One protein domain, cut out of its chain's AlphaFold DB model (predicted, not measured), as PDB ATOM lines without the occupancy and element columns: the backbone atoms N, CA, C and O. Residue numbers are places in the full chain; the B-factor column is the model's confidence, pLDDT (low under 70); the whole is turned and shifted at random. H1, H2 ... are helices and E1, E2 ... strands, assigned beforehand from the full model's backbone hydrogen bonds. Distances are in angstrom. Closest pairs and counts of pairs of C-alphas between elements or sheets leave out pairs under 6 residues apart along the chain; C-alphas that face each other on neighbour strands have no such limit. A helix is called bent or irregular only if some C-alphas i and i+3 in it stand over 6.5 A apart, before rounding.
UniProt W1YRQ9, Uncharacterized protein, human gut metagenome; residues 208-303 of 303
ATOM      1  N   ASN A 208     -35.363 -14.687   3.855       94.62
ATOM      2  CA  ASN A 208     -36.252 -14.034   4.810       94.62
ATOM      3  C   ASN A 208     -37.684 -14.586   4.715       94.62
ATOM      4  O   ASN A 208     -38.211 -14.757   3.612       94.62
ATOM      5  N   VAL A 209     -38.325 -14.817   5.864       90.81
ATOM      6  CA  VAL A 209     -39.677 -15.393   5.943       90.81
ATOM      7  C   VAL A 209     -40.753 -14.514   5.316       90.81
ATOM      8  O   VAL A 209     -41.683 -15.050   4.726       90.81
ATOM      9  N   GLN A 210     -40.652 -13.193   5.420       89.56
ATOM     10  CA  GLN A 210     -41.697 -12.268   4.981       89.56
ATOM     11  C   GLN A 210     -41.397 -11.701   3.593       89.56
ATOM     12  O   GLN A 210     -42.247 -11.719   2.704       89.56
ATOM     13  N   HIS A 211     -40.156 -11.258   3.400       90.25
ATOM     14  CA  HIS A 211     -39.739 -10.458   2.251       90.25
ATOM     15  C   HIS A 211     -39.103 -11.286   1.130       90.25
ATOM     16  O   HIS A 211     -38.823 -10.754   0.062       90.25
ATOM     17  N   ASN A 212     -38.846 -12.583   1.345       94.25
ATOM     18  CA  ASN A 212     -38.214 -13.481   0.363       94.25
ATOM     19  C   ASN A 212     -36.881 -12.936  -0.211       94.25
ATOM     20  O   ASN A 212     -36.518 -13.203  -1.361       94.25
ATOM     21  N   VAL A 213     -36.161 -12.161   0.608       95.00
ATOM     22  CA  VAL A 213     -34.834 -11.586   0.338       95.00
ATOM     23  C   VAL A 213     -33.765 -12.421   1.037       95.00
ATOM     24  O   VAL A 213     -33.964 -12.880   2.162       95.00
ATOM     25  N   LEU A 214     -32.612 -12.596   0.395       97.25
ATOM     26  CA  LEU A 214     -31.444 -13.224   1.006       97.25
ATOM     27  C   LEU A 214     -30.816 -12.296   2.059       97.25
ATOM     28  O   LEU A 214     -30.304 -11.227   1.724       97.25
ATOM     29  N   CYS A 215     -30.823 -12.703   3.329       96.62
ATOM     30  CA  CYS A 215     -30.309 -11.928   4.460       96.62
ATOM     31  C   CYS A 215     -29.719 -12.806   5.579       96.62
ATOM     32  O   CYS A 215     -29.898 -14.022   5.616       96.62
ATOM     33  N   LYS A 216     -28.991 -12.172   6.505       97.06
ATOM     34  CA  LYS A 216     -28.375 -12.834   7.674       97.06
ATOM     35  C   LYS A 216     -29.377 -13.075   8.810       97.06
ATOM     36  O   LYS A 216     -29.212 -14.019   9.572       97.06
ATOM     37  N   ASN A 217     -30.396 -12.225   8.931       96.12
ATOM     38  CA  ASN A 217     -31.455 -12.267   9.943       96.12
ATOM     39  C   ASN A 217     -32.802 -12.627   9.298       96.12
ATOM     40  O   ASN A 217     -33.667 -11.782   9.094       96.12
ATOM     41  N   THR A 218     -32.982 -13.901   8.957       95.12
ATOM     42  CA  THR A 218     -34.116 -14.383   8.144       95.12
ATOM     43  C   THR A 218     -35.491 -14.288   8.796       95.12
ATOM     44  O   THR A 218     -36.493 -14.362   8.091       95.12
ATOM     45  N   GLU A 219     -35.546 -14.100  10.110       93.88
ATOM     46  CA  GLU A 219     -36.786 -13.944  10.877       93.88
ATOM     47  C   GLU A 219     -37.118 -12.465  11.164       93.88
ATOM     48  O   GLU A 219     -38.118 -12.174  11.813       93.88
ATOM     49  N   GLU A 220     -36.292 -11.520  10.692       94.25
ATOM     50  CA  GLU A 220     -36.577 -10.087  10.811       94.25
ATOM     51  C   GLU A 220     -37.791  -9.704   9.956       94.25
ATOM     52  O   GLU A 220     -37.876 -10.059   8.777       94.25
ATOM     53  N   THR A 221     -38.718  -8.966  10.558       90.88
ATOM     54  CA  THR A 221     -39.977  -8.546   9.926       90.88
ATOM     55  C   THR A 221     -39.962  -7.064   9.581       90.88
ATOM     56  O   THR A 221     -40.552  -6.676   8.573       90.88
ATOM     57  N   ASN A 222     -39.235  -6.243  10.351       90.44
ATOM     58  CA  ASN A 222     -39.051  -4.829  10.070       90.44
ATOM     59  C   ASN A 222     -38.146  -4.657   8.837       90.44
ATOM     60  O   ASN A 222     -36.949  -4.955   8.913       90.44
ATOM     61  N   PRO A 223     -38.662  -4.124   7.712       87.81
ATOM     62  CA  PRO A 223     -37.881  -3.970   6.487       87.81
ATOM     63  C   PRO A 223     -36.611  -3.123   6.659       87.81
ATOM     64  O   PRO A 223     -35.637  -3.335   5.940       87.81
ATOM     65  N   ALA A 224     -36.604  -2.175   7.604       89.38
ATOM     66  CA  ALA A 224     -35.462  -1.295   7.855       89.38
ATOM     67  C   ALA A 224     -34.284  -1.999   8.554       89.38
ATOM     68  O   ALA A 224     -33.148  -1.550   8.425       89.38
ATOM     69  N   GLU A 225     -34.542  -3.109   9.250       92.88
ATOM     70  CA  GLU A 225     -33.546  -3.853  10.037       92.88
ATOM     71  C   GLU A 225     -33.035  -5.109   9.313       92.88
ATOM     72  O   GLU A 225     -32.198  -5.860   9.830       92.88
ATOM     73  N   ILE A 226     -33.517  -5.362   8.092       93.19
ATOM     74  CA  ILE A 226     -33.027  -6.453   7.249       93.19
ATOM     75  C   ILE A 226     -31.532  -6.251   6.984       93.19
ATOM     76  O   ILE A 226     -31.089  -5.158   6.642       93.19
ATOM     77  N   LYS A 227     -30.749  -7.331   7.108       95.62
ATOM     78  CA  LYS A 227     -29.302  -7.364   6.833       95.62
ATOM     79  C   LYS A 227     -29.038  -8.205   5.580       95.62
ATOM     80  O   LYS A 227     -28.774  -9.407   5.722       95.62
ATOM     81  N   PRO A 228     -29.133  -7.628   4.364       96.12
ATOM     82  CA  PRO A 228     -29.031  -8.378   3.118       96.12
ATOM     83  C   PRO A 228     -27.681  -9.085   2.981       96.12
ATOM     84  O   PRO A 228     -26.655  -8.609   3.477       96.12
ATOM     85  N   LEU A 229     -27.672 -10.219   2.284       97.00
ATOM     86  CA  LEU A 229     -26.423 -10.833   1.851       97.00
ATOM     87  C   LEU A 229     -25.808 -10.014   0.719       97.00
ATOM     88  O   LEU A 229     -26.472  -9.678  -0.257       97.00
ATOM     89  N   THR A 230     -24.507  -9.756   0.823       95.88
ATOM     90  CA  THR A 230     -23.718  -9.263  -0.311       95.88
ATOM     91  C   THR A 230     -23.429 -10.399  -1.292       95.88
ATOM     92  O   THR A 230     -23.455 -11.576  -0.919       95.88
ATOM     93  N   ILE A 231     -23.043 -10.083  -2.531       96.19
ATOM     94  CA  ILE A 231     -22.560 -11.118  -3.456       96.19
ATOM     95  C   ILE A 231     -21.343 -11.875  -2.902       96.19
ATOM     96  O   ILE A 231     -21.186 -13.069  -3.152       96.19
ATOM     97  N   GLN A 232     -20.483 -11.221  -2.114       96.81
ATOM     98  CA  GLN A 232     -19.359 -11.881  -1.453       96.81
ATOM     99  C   GLN A 232     -19.844 -12.879  -0.399       96.81
ATOM    100  O   GLN A 232     -19.265 -13.959  -0.294       96.81
ATOM    101  N   ASP A 233     -20.903 -12.556   0.347       97.56
ATOM    102  CA  ASP A 233     -21.538 -13.499   1.273       97.56
ATOM    103  C   ASP A 233     -22.126 -14.695   0.512       97.56
ATOM    104  O   ASP A 233     -21.824 -15.834   0.861       97.56
ATOM    105  N   ILE A 234     -22.856 -14.454  -0.585       97.50
ATOM    106  CA  ILE A 234     -23.391 -15.512  -1.462       97.50
ATOM    107  C   ILE A 234     -22.260 -16.410  -1.988       97.50
ATOM    108  O   ILE A 234     -22.369 -17.631  -1.937       97.50
ATOM    109  N   CYS A 235     -21.139 -15.839  -2.439       97.06
ATOM    110  CA  CYS A 235     -19.992 -16.625  -2.899       97.06
ATOM    111  C   CYS A 235     -19.440 -17.536  -1.801       97.06
ATOM    112  O   CYS A 235     -19.156 -18.696  -2.081       97.06
ATOM    113  N   ARG A 236     -19.309 -17.036  -0.565       97.12
ATOM    114  CA  ARG A 236     -18.831 -17.839   0.571       97.12
ATOM    115  C   ARG A 236     -19.789 -18.982   0.892       97.12
ATOM    116  O   ARG A 236     -19.324 -20.102   1.055       97.12
ATOM    117  N   VAL A 237     -21.096 -18.708   0.922       95.94
ATOM    118  CA  VAL A 237     -22.133 -19.732   1.144       95.94
ATOM    119  C   VAL A 237     -22.050 -20.831   0.087       95.94
ATOM    120  O   VAL A 237     -22.118 -22.008   0.411       95.94
ATOM    121  N   LEU A 238     -21.851 -20.450  -1.174       94.19
ATOM    122  CA  LEU A 238     -21.785 -21.379  -2.299       94.19
ATOM    123  C   LEU A 238     -20.392 -22.008  -2.514       94.19
ATOM    124  O   LEU A 238     -20.187 -22.705  -3.508       94.19
ATOM    125  N   GLY A 239     -19.411 -21.728  -1.647       93.00
ATOM    126  CA  GLY A 239     -18.045 -22.254  -1.765       93.00
ATOM    127  C   GLY A 239     -17.230 -21.694  -2.941       93.00
ATOM    128  O   GLY A 239     -16.222 -22.278  -3.339       93.00
ATOM    129  N   TYR A 240     -17.632 -20.560  -3.518       94.56
ATOM    130  CA  TYR A 240     -16.905 -19.902  -4.600       94.56
ATOM    131  C   TYR A 240     -15.901 -18.862  -4.096       94.56
ATOM    132  O   TYR A 240     -16.114 -18.142  -3.120       94.56
ATOM    133  N   ASN A 241     -14.818 -18.693  -4.857       95.69
ATOM    134  CA  ASN A 241     -13.864 -17.619  -4.621       95.69
ATOM    135  C   ASN A 241     -14.516 -16.245  -4.858       95.69
ATOM    136  O   ASN A 241     -14.960 -15.946  -5.969       95.69
ATOM    137  N   VAL A 242     -14.486 -15.383  -3.838       96.75
ATOM    138  CA  VAL A 242     -15.039 -14.017  -3.864       96.75
ATOM    139  C   VAL A 242     -14.460 -13.134  -4.977       96.75
ATOM    140  O   VAL A 242     -15.128 -12.206  -5.423       96.75
ATOM    141  N   LYS A 243     -13.260 -13.440  -5.495       96.31
ATOM    142  CA  LYS A 243     -12.679 -12.750  -6.662       96.31
ATOM    143  C   LYS A 243     -13.539 -12.908  -7.924       96.31
ATOM    144  O   LYS A 243     -13.486 -12.060  -8.807       96.31
ATOM    145  N   ASN A 244     -14.358 -13.961  -7.996       93.69
ATOM    146  CA  ASN A 244     -15.261 -14.242  -9.113       93.69
ATOM    147  C   ASN A 244     -16.701 -13.747  -8.874       93.69
ATOM    148  O   ASN A 244     -17.586 -14.084  -9.659       93.69
ATOM    149  N   ALA A 245     -16.946 -12.956  -7.821       95.50
ATOM    150  CA  ALA A 245     -18.284 -12.557  -7.381       95.50
ATOM    151  C   ALA A 245     -19.166 -11.985  -8.499       95.50
ATOM    152  O   ALA A 245     -20.261 -12.487  -8.722       95.50
ATOM    153  N   ARG A 246     -18.662 -11.018  -9.277       94.19
ATOM    154  CA  ARG A 246     -19.422 -10.409 -10.388       94.19
ATOM    155  C   ARG A 246     -19.841 -11.417 -11.462       94.19
ATOM    156  O   ARG A 246     -20.921 -11.306 -12.031       94.19
ATOM    157  N   ARG A 247     -18.984 -12.401 -11.762       94.00
ATOM    158  CA  ARG A 247     -19.307 -13.451 -12.742       94.00
ATOM    159  C   ARG A 247     -20.428 -14.342 -12.215       94.00
ATOM    160  O   ARG A 247     -21.357 -14.638 -12.954       94.00
ATOM    161  N   ILE A 248     -20.338 -14.729 -10.944       92.81
ATOM    162  CA  ILE A 248     -21.336 -15.572 -10.275       92.81
ATOM    163  C   ILE A 248     -22.675 -14.841 -10.174       92.81
ATOM    164  O   ILE A 248     -23.704 -15.422 -10.484       92.81
ATOM    165  N   GLU A 249     -22.661 -13.559  -9.820       94.88
ATOM    166  CA  GLU A 249     -23.852 -12.711  -9.798       94.88
ATOM    167  C   GLU A 249     -24.550 -12.681 -11.156       94.88
ATOM    168  O   GLU A 249     -25.739 -12.979 -11.247       94.88
ATOM    169  N   LYS A 250     -23.794 -12.405 -12.226       93.38
ATOM    170  CA  LYS A 250     -24.324 -12.414 -13.593       93.38
ATOM    171  C   LYS A 250     -24.911 -13.777 -13.958       93.38
ATOM    172  O   LYS A 250     -25.995 -13.838 -14.533       93.38
ATOM    173  N   ASP A 251     -24.216 -14.859 -13.613       91.19
ATOM    174  CA  ASP A 251     -24.689 -16.222 -13.856       91.19
ATOM    175  C   ASP A 251     -26.010 -16.511 -13.125       91.19
ATOM    176  O   ASP A 251     -26.916 -17.073 -13.734       91.19
ATOM    177  N   LEU A 252     -26.141 -16.118 -11.854       92.69
ATOM    178  CA  LEU A 252     -27.339 -16.359 -11.043       92.69
ATOM    179  C   LEU A 252     -28.533 -15.500 -11.487       92.69
ATOM    180  O   LEU A 252     -29.641 -16.021 -11.601       92.69
ATOM    181  N   ILE A 253     -28.315 -14.213 -11.774       92.19
ATOM    182  CA  ILE A 253     -29.373 -13.273 -12.188       92.19
ATOM    183  C   ILE A 253     -29.889 -13.590 -13.602       92.19
ATOM    184  O   ILE A 253     -31.048 -13.330 -13.909       92.19
ATOM    185  N   SER A 254     -29.058 -14.184 -14.465       90.50
ATOM    186  CA  SER A 254     -29.456 -14.530 -15.840       90.50
ATOM    187  C   SER A 254     -30.490 -15.659 -15.946       90.50
ATOM    188  O   SER A 254     -31.056 -15.875 -17.016       90.50
ATOM    189  N   ILE A 255     -30.739 -16.395 -14.860       90.25
ATOM    190  CA  ILE A 255     -31.654 -17.536 -14.854       90.25
ATOM    191  C   ILE A 255     -33.101 -17.037 -14.833       90.25
ATOM    192  O   ILE A 255     -33.464 -16.201 -14.003       90.25
ATOM    193  N   THR A 256     -33.949 -17.598 -15.701       86.69
ATOM    194  CA  THR A 256     -35.365 -17.221 -15.817       86.69
ATOM    195  C   THR A 256     -36.320 -18.412 -15.668       86.69
ATOM    196  O   THR A 256     -35.946 -19.556 -15.901       86.69
ATOM    197  N   VAL A 257     -37.562 -18.122 -15.270       81.50
ATOM    198  CA  VAL A 257     -38.699 -19.024 -15.037       81.50
ATOM    199  C   VAL A 257     -39.923 -18.400 -15.697       81.50
ATOM    200  O   VAL A 257     -40.327 -17.298 -15.319       81.50
ATOM    201  N   GLY A 258     -40.501 -19.048 -16.709       75.50
ATOM    202  CA  GLY A 258     -41.638 -18.481 -17.443       75.50
ATOM    203  C   GLY A 258     -41.364 -17.067 -17.983       75.50
ATOM    204  O   GLY A 258     -42.236 -16.202 -17.923       75.50
ATOM    205  N   GLY A 259     -40.123 -16.806 -18.416       82.94
ATOM    206  CA  GLY A 259     -39.664 -15.500 -18.904       82.94
ATOM    207  C   GLY A 259     -39.384 -14.439 -17.828       82.94
ATOM    208  O   GLY A 259     -39.037 -13.315 -18.179       82.94
ATOM    209  N   LYS A 260     -39.513 -14.767 -16.536       89.12
ATOM    210  CA  LYS A 260     -39.242 -13.869 -15.396       89.12
ATOM    211  C   LYS A 260     -37.951 -14.281 -14.687       89.12
ATOM    212  O   LYS A 260     -37.654 -15.471 -14.670       89.12
ATOM    213  N   PRO A 261     -37.174 -13.375 -14.078       91.75
ATOM    214  CA  PRO A 261     -35.949 -13.762 -13.380       91.75
ATOM    215  C   PRO A 261     -36.243 -14.692 -12.190       91.75
ATOM    216  O   PRO A 261     -37.235 -14.510 -11.482       91.75
ATOM    217  N   LEU A 262     -35.378 -15.683 -11.955       93.69
ATOM    218  CA  LEU A 262     -35.408 -16.512 -10.742       93.69
ATOM    219  C   LEU A 262     -34.910 -15.697  -9.540       93.69
ATOM    220  O   LEU A 262     -35.502 -15.748  -8.466       93.69
ATOM    221  N   MET A 263     -33.844 -14.919  -9.736       94.81
ATOM    222  CA  MET A 263     -33.275 -14.012  -8.741       94.81
ATOM    223  C   MET A 263     -33.317 -12.581  -9.268       94.81
ATOM    224  O   MET A 263     -32.890 -12.332 -10.392       94.81
ATOM    225  N   MET A 264     -33.776 -11.641  -8.446       93.25
ATOM    226  CA  MET A 264     -33.780 -10.219  -8.780       93.25
ATOM    227  C   MET A 264     -32.855  -9.442  -7.847       93.25
ATOM    228  O   MET A 264     -32.994  -9.524  -6.627       93.25
ATOM    229  N   LEU A 265     -31.952  -8.660  -8.435       93.38
ATOM    230  CA  LEU A 265     -31.147  -7.664  -7.739       93.38
ATOM    231  C   LEU A 265     -31.862  -6.314  -7.794       93.38
ATOM    232  O   LEU A 265     -32.173  -5.831  -8.881       93.38
ATOM    233  N   HIS A 266     -32.088  -5.696  -6.642       89.81
ATOM    234  CA  HIS A 266     -32.647  -4.350  -6.552       89.81
ATOM    235  C   HIS A 266     -31.854  -3.496  -5.564       89.81
ATOM    236  O   HIS A 266     -31.199  -4.010  -4.657       89.81
ATOM    237  N   TRP A 267     -31.884  -2.182  -5.776       86.44
ATOM    238  CA  TRP A 267     -31.255  -1.195  -4.904       86.44
ATOM    239  C   TRP A 267     -32.318  -0.565  -4.010       86.44
ATOM    240  O   TRP A 267     -33.306  -0.027  -4.509       86.44
ATOM    241  N   HIS A 268     -32.113  -0.616  -2.699       79.94
ATOM    242  CA  HIS A 268     -33.031  -0.062  -1.714       79.94
ATOM    243  C   HIS A 268     -32.246   0.540  -0.547       79.94
ATOM    244  O   HIS A 268     -31.370  -0.119   0.008       79.94
ATOM    245  N   ASN A 269     -32.541   1.793  -0.179       76.12
ATOM    246  CA  ASN A 269     -31.901   2.516   0.932       76.12
ATOM    247  C   ASN A 269     -30.372   2.342   0.999       76.12
ATOM    248  O   ASN A 269     -29.814   2.025   2.044       76.12
ATOM    249  N   PHE A 270     -29.698   2.558  -0.135       78.44
ATOM    250  CA  PHE A 270     -28.236   2.470  -0.276       78.44
ATOM    251  C   PHE A 270     -27.630   1.062  -0.167       78.44
ATOM    252  O   PHE A 270     -26.409   0.924  -0.080       78.44
ATOM    253  N   ALA A 271     -28.454   0.014  -0.221       83.44
ATOM    254  CA  ALA A 271     -28.014  -1.372  -0.225       83.44
ATOM    255  C   ALA A 271     -28.586  -2.146  -1.419       83.44
ATOM    256  O   ALA A 271     -29.712  -1.920  -1.864       83.44
ATOM    257  N   TYR A 272     -27.801  -3.098  -1.918       90.62
ATOM    258  CA  TYR A 272     -28.278  -4.104  -2.859       90.62
ATOM    259  C   TYR A 272     -28.968  -5.245  -2.111       90.62
ATOM    260  O   TYR A 272     -28.481  -5.710  -1.080       90.62
ATOM    261  N   MET A 273     -30.081  -5.718  -2.662       93.88
ATOM    262  CA  MET A 273     -30.868  -6.822  -2.127       93.88
ATOM    263  C   MET A 273     -31.155  -7.845  -3.226       93.88
ATOM    264  O   MET A 273     -31.473  -7.481  -4.359       93.88
ATOM    265  N   TYR A 274     -31.062  -9.131  -2.875       96.06
ATOM    266  CA  TYR A 274     -31.381 -10.245  -3.769       96.06
ATOM    267  C   TYR A 274     -32.681 -10.903  -3.319       96.06
ATOM    268  O   TYR A 274     -32.712 -11.559  -2.277       96.06
ATOM    269  N   SER A 275     -33.740 -10.757  -4.111       95.56
ATOM    270  CA  SER A 275     -34.998 -11.483  -3.913       95.56
ATOM    271  C   SER A 275     -35.015 -12.758  -4.738       95.56
ATOM    272  O   SER A 275     -34.519 -12.786  -5.867       95.56
ATOM    273  N   ILE A 276     -35.644 -13.797  -4.198       96.31
ATOM    274  CA  ILE A 276     -35.938 -15.032  -4.927       96.31
ATOM    275  C   ILE A 276     -37.384 -14.991  -5.418       96.31
ATOM    276  O   ILE A 276     -38.278 -14.521  -4.715       96.31
ATOM    277  N   ASN A 277     -37.620 -15.478  -6.632       95.62
ATOM    278  CA  ASN A 277     -38.945 -15.502  -7.228       95.62
ATOM    279  C   ASN A 277     -39.869 -16.454  -6.443       95.62
ATOM    280  O   ASN A 277     -39.572 -17.656  -6.361       95.62
ATOM    281  N   PRO A 278     -41.003 -15.967  -5.900       95.75
ATOM    282  CA  PRO A 278     -41.916 -16.797  -5.123       95.75
ATOM    283  C   PRO A 278     -42.574 -17.904  -5.956       95.75
ATOM    284  O   PRO A 278     -43.018 -18.887  -5.376       95.75
ATOM    285  N   ARG A 279     -42.559 -17.828  -7.300       94.69
ATOM    286  CA  ARG A 279     -42.978 -18.932  -8.190       94.69
ATOM    287  C   ARG A 279     -42.102 -20.177  -8.090       94.69
ATOM    288  O   ARG A 279     -42.481 -21.201  -8.644       94.69
ATOM    289  N   ILE A 280     -40.944 -20.097  -7.435       95.69
ATOM    290  CA  ILE A 280     -40.084 -21.253  -7.168       95.69
ATOM    291  C   ILE A 280     -40.091 -21.574  -5.679       95.69
ATOM    292  O   ILE A 280     -40.445 -22.687  -5.295       95.69
ATOM    293  N   PHE A 281     -39.719 -20.594  -4.856       96.19
ATOM    294  CA  PHE A 281     -39.444 -20.777  -3.435       96.19
ATOM    295  C   PHE A 281     -40.105 -19.680  -2.605       96.19
ATOM    296  O   PHE A 281     -39.848 -18.497  -2.829       96.19
ATOM    297  N   TYR A 282     -40.913 -20.072  -1.615       95.38
ATOM    298  CA  TYR A 282     -41.548 -19.125  -0.696       95.38
ATOM    299  C   TYR A 282     -41.683 -19.687   0.723       95.38
ATOM    300  O   TYR A 282     -42.207 -20.787   0.932       95.38
ATOM    301  N   LYS A 283     -41.219 -18.919   1.717       89.31
ATOM    302  CA  LYS A 283     -41.255 -19.295   3.145       89.31
ATOM    303  C   LYS A 283     -42.420 -18.639   3.909       89.31
ATOM    304  O   LYS A 283     -42.858 -19.178   4.925       89.31
ATOM    305  N   GLY A 284     -42.949 -17.526   3.400       89.81
ATOM    306  CA  GLY A 284     -43.925 -16.685   4.097       89.81
ATOM    307  C   GLY A 284     -45.347 -17.222   4.162       89.81
ATOM    308  O   GLY A 284     -45.675 -18.268   3.601       89.81
ATOM    309  N   ASN A 285     -46.193 -16.499   4.896       89.38
ATOM    310  CA  ASN A 285     -47.614 -16.813   5.091       89.38
ATOM    311  C   ASN A 285     -48.501 -15.555   5.057       89.38
ATOM    312  O   ASN A 285     -49.604 -15.576   5.597       89.38
ATOM    313  N   ASP A 286     -47.997 -14.465   4.475       90.56
ATOM    314  CA  ASP A 286     -48.687 -13.180   4.408       90.56
ATOM    315  C   ASP A 286     -49.111 -12.870   2.968       90.56
ATOM    316  O   ASP A 286     -48.311 -12.984   2.037       90.56
ATOM    317  N   ILE A 287     -50.383 -12.514   2.786       92.81
ATOM    318  CA  ILE A 287     -50.987 -12.318   1.461       92.81
ATOM    319  C   ILE A 287     -50.442 -11.051   0.801       92.81
ATOM    320  O   ILE A 287     -50.052 -11.092  -0.365       92.81
ATOM    321  N   GLU A 288     -50.388  -9.939   1.534       92.25
ATOM    322  CA  GLU A 288     -49.977  -8.639   0.993       92.25
ATOM    323  C   GLU A 288     -48.502  -8.655   0.574       92.25
ATOM    324  O   GLU A 288     -48.148  -8.213  -0.526       92.25
ATOM    325  N   SER A 289     -47.643  -9.250   1.406       90.88
ATOM    326  CA  SER A 289     -46.222  -9.447   1.108       90.88
ATOM    327  C   SER A 289     -46.036 -10.335  -0.125       90.88
ATOM    328  O   SER A 289     -45.235 -10.017  -1.006       90.88
ATOM    329  N   LEU A 290     -46.802 -11.429  -0.239       93.38
ATOM    330  CA  LEU A 290     -46.756 -12.315  -1.404       93.38
ATOM    331  C   LEU A 290     -47.182 -11.596  -2.692       93.38
ATOM    332  O   LEU A 290     -46.498 -11.709  -3.710       93.38
ATOM    333  N   GLN A 291     -48.287 -10.851  -2.657       93.56
ATOM    334  CA  GLN A 291     -48.780 -10.095  -3.810       93.56
ATOM    335  C   GLN A 291     -47.775  -9.036  -4.261       93.56
ATOM    336  O   GLN A 291     -47.484  -8.932  -5.452       93.56
ATOM    337  N   SER A 292     -47.190  -8.306  -3.312       91.62
ATOM    338  CA  SER A 292     -46.158  -7.303  -3.590       91.62
ATOM    339  C   SER A 292     -44.931  -7.924  -4.260       91.62
ATOM    340  O   SER A 292     -44.435  -7.395  -5.256       91.62
ATOM    341  N   LEU A 293     -44.481  -9.086  -3.774       92.38
ATOM    342  CA  LEU A 293     -43.372  -9.823  -4.379       92.38
ATOM    343  C   LEU A 293     -43.707 -10.319  -5.785       92.38
ATOM    344  O   LEU A 293     -42.889 -10.176  -6.687       92.38
ATOM    345  N   ILE A 294     -44.895 -10.879  -6.003       92.75
ATOM    346  CA  ILE A 294     -45.297 -11.339  -7.339       92.75
ATOM    347  C   ILE A 294     -45.331 -10.165  -8.318       92.75
ATOM    348  O   ILE A 294     -44.742 -10.255  -9.391       92.75
ATOM    349  N   ASN A 295     -45.925  -9.038  -7.918       92.19
ATOM    350  CA  ASN A 295     -45.960  -7.834  -8.742       92.19
ATOM    351  C   ASN A 295     -44.550  -7.354  -9.103       92.19
ATOM    352  O   ASN A 295     -44.309  -7.031 -10.262       92.19
ATOM    353  N   LEU A 296     -43.608  -7.368  -8.152       91.25
ATOM    354  CA  LEU A 296     -42.213  -6.992  -8.394       91.25
ATOM    355  C   LEU A 296     -41.567  -7.839  -9.505       91.25
ATOM    356  O   LEU A 296     -40.935  -7.288 -10.403       91.25
ATOM    357  N   PHE A 297     -41.756  -9.162  -9.483       91.81
ATOM    358  CA  PHE A 297     -41.211 -10.074 -10.501       91.81
ATOM    359  C   PHE A 297     -41.935 -10.009 -11.858       91.81
ATOM    360  O   PHE A 297     -41.419 -10.532 -12.850       91.81
ATOM    361  N   ASP A 298     -43.096  -9.356 -11.918       89.25
ATOM    362  CA  ASP A 298     -43.906  -9.200 -13.127       89.25
ATOM    363  C   ASP A 298     -43.601  -7.903 -13.888       89.25
ATOM    364  O   ASP A 298     -43.959  -7.778 -15.066       89.25
ATOM    365  N   ILE A 299     -42.894  -6.960 -13.254       85.56
ATOM    366  CA  ILE A 299     -42.443  -5.724 -13.894       85.56
ATOM    367  C   ILE A 299     -41.491  -6.075 -15.039       85.56
ATOM    368  O   ILE A 299     -40.372  -6.552 -14.847       85.56
ATOM    369  N   ARG A 300     -41.928  -5.790 -16.268       67.50
ATOM    370  CA  ARG A 300     -41.076  -5.884 -17.452       67.50
ATOM    371  C   ARG A 300     -40.204  -4.642 -17.532       67.50
ATOM    372  O   ARG A 300     -40.706  -3.548 -17.785       67.50
ATOM    373  N   VAL A 301     -38.897  -4.813 -17.389       58.31
ATOM    374  CA  VAL A 301     -37.950  -3.781 -17.815       58.31
ATOM    375  C   VAL A 301     -37.957  -3.803 -19.344       58.31
ATOM    376  O   VAL A 301     -37.639  -4.830 -19.945       58.31
ATOM    377  N   ARG A 302     -38.410  -2.717 -19.985       51.09
ATOM    378  CA  ARG A 302     -38.231  -2.558 -21.435       51.09
ATOM    379  C   ARG A 302     -36.725  -2.582 -21.702       51.09
ATOM    380  O   ARG A 302     -36.003  -1.801 -21.086       51.09
ATOM    381  N   GLY A 303     -36.295  -3.537 -22.526       44.03
ATOM    382  CA  GLY A 303     -34.919  -3.627 -23.014       44.03
ATOM    383  C   GLY A 303     -34.562  -2.467 -23.926       44.03
ATOM    384  O   GLY A 303     -35.499  -1.870 -24.505       44.03
TER     385      GLY A 303
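This is residues 208 to 303 of the 303 residues of an uncharacterized protein of human gut metagenome (UniProt W1YRQ9). A two-stranded hairpin, E1 and E2, is in the middle, with the corner made by helices H1 and H2 towards one side of it and helix H3 towards the other. A winding stretch with no named element, residues 208 to 230, leads into H1. The printed part has 96 residues, with the order H1, H2, E1, E2, H3 and an antiparallel sheet; the class is mixed, helices and strands, and under half of the residues, 43, are in named elements. The whole is compact, with a radius of gyration of the C-alphas of 13.4 A and spans of 39 by 32 by 24 A.

Strands E1, residues 263 to 268, and E2, residues 271 to 276, form an antiparallel hairpin at 151 degrees; N 264 and O 275 are 2.9 A apart, and N 266 and O 273 3.0 A, within hydrogen-bond range. H2, residues 242 to 253, comes closest to E1 at the C-alphas of Ile 253 and Met 263, 5.3 A apart. H1, residues 231 to 237, touches H2 about perpendicular at 82 degrees; their closest C-alphas, of Gln 232 and Val 242, are 5.4 A apart. H3, residues 287 to 298, is near E2; its closest C-alpha to E1 is that of Phe 297, 7.6 A from that of Met 264. H2 and H3 are apart. Every O i to N i+4 pair is within hydrogen-bond range in H1 and H3, and 6 of 8 in H2.

E1 measures 15.6 A, E2 16.5 A, H1 9.8 A, H2 16.6 A and H3 16.5 A. H2 is irregular: C-alphas 243 and 246 are 8.1 A apart. H1 begins at C-alpha 231, (-22.560, -11.118, -3.456), and H3 ends at C-alpha 298, (-43.906, -9.200, -13.127).

The C-alphas farthest apart, of Lys 243 and Ile 287, are 39.2 A apart. The printed part has no cut, and no link is long. Residues 256 to 257 pair antiparallel with residues 260 to 261. Residues 300 to 303 have pLDDT under 70.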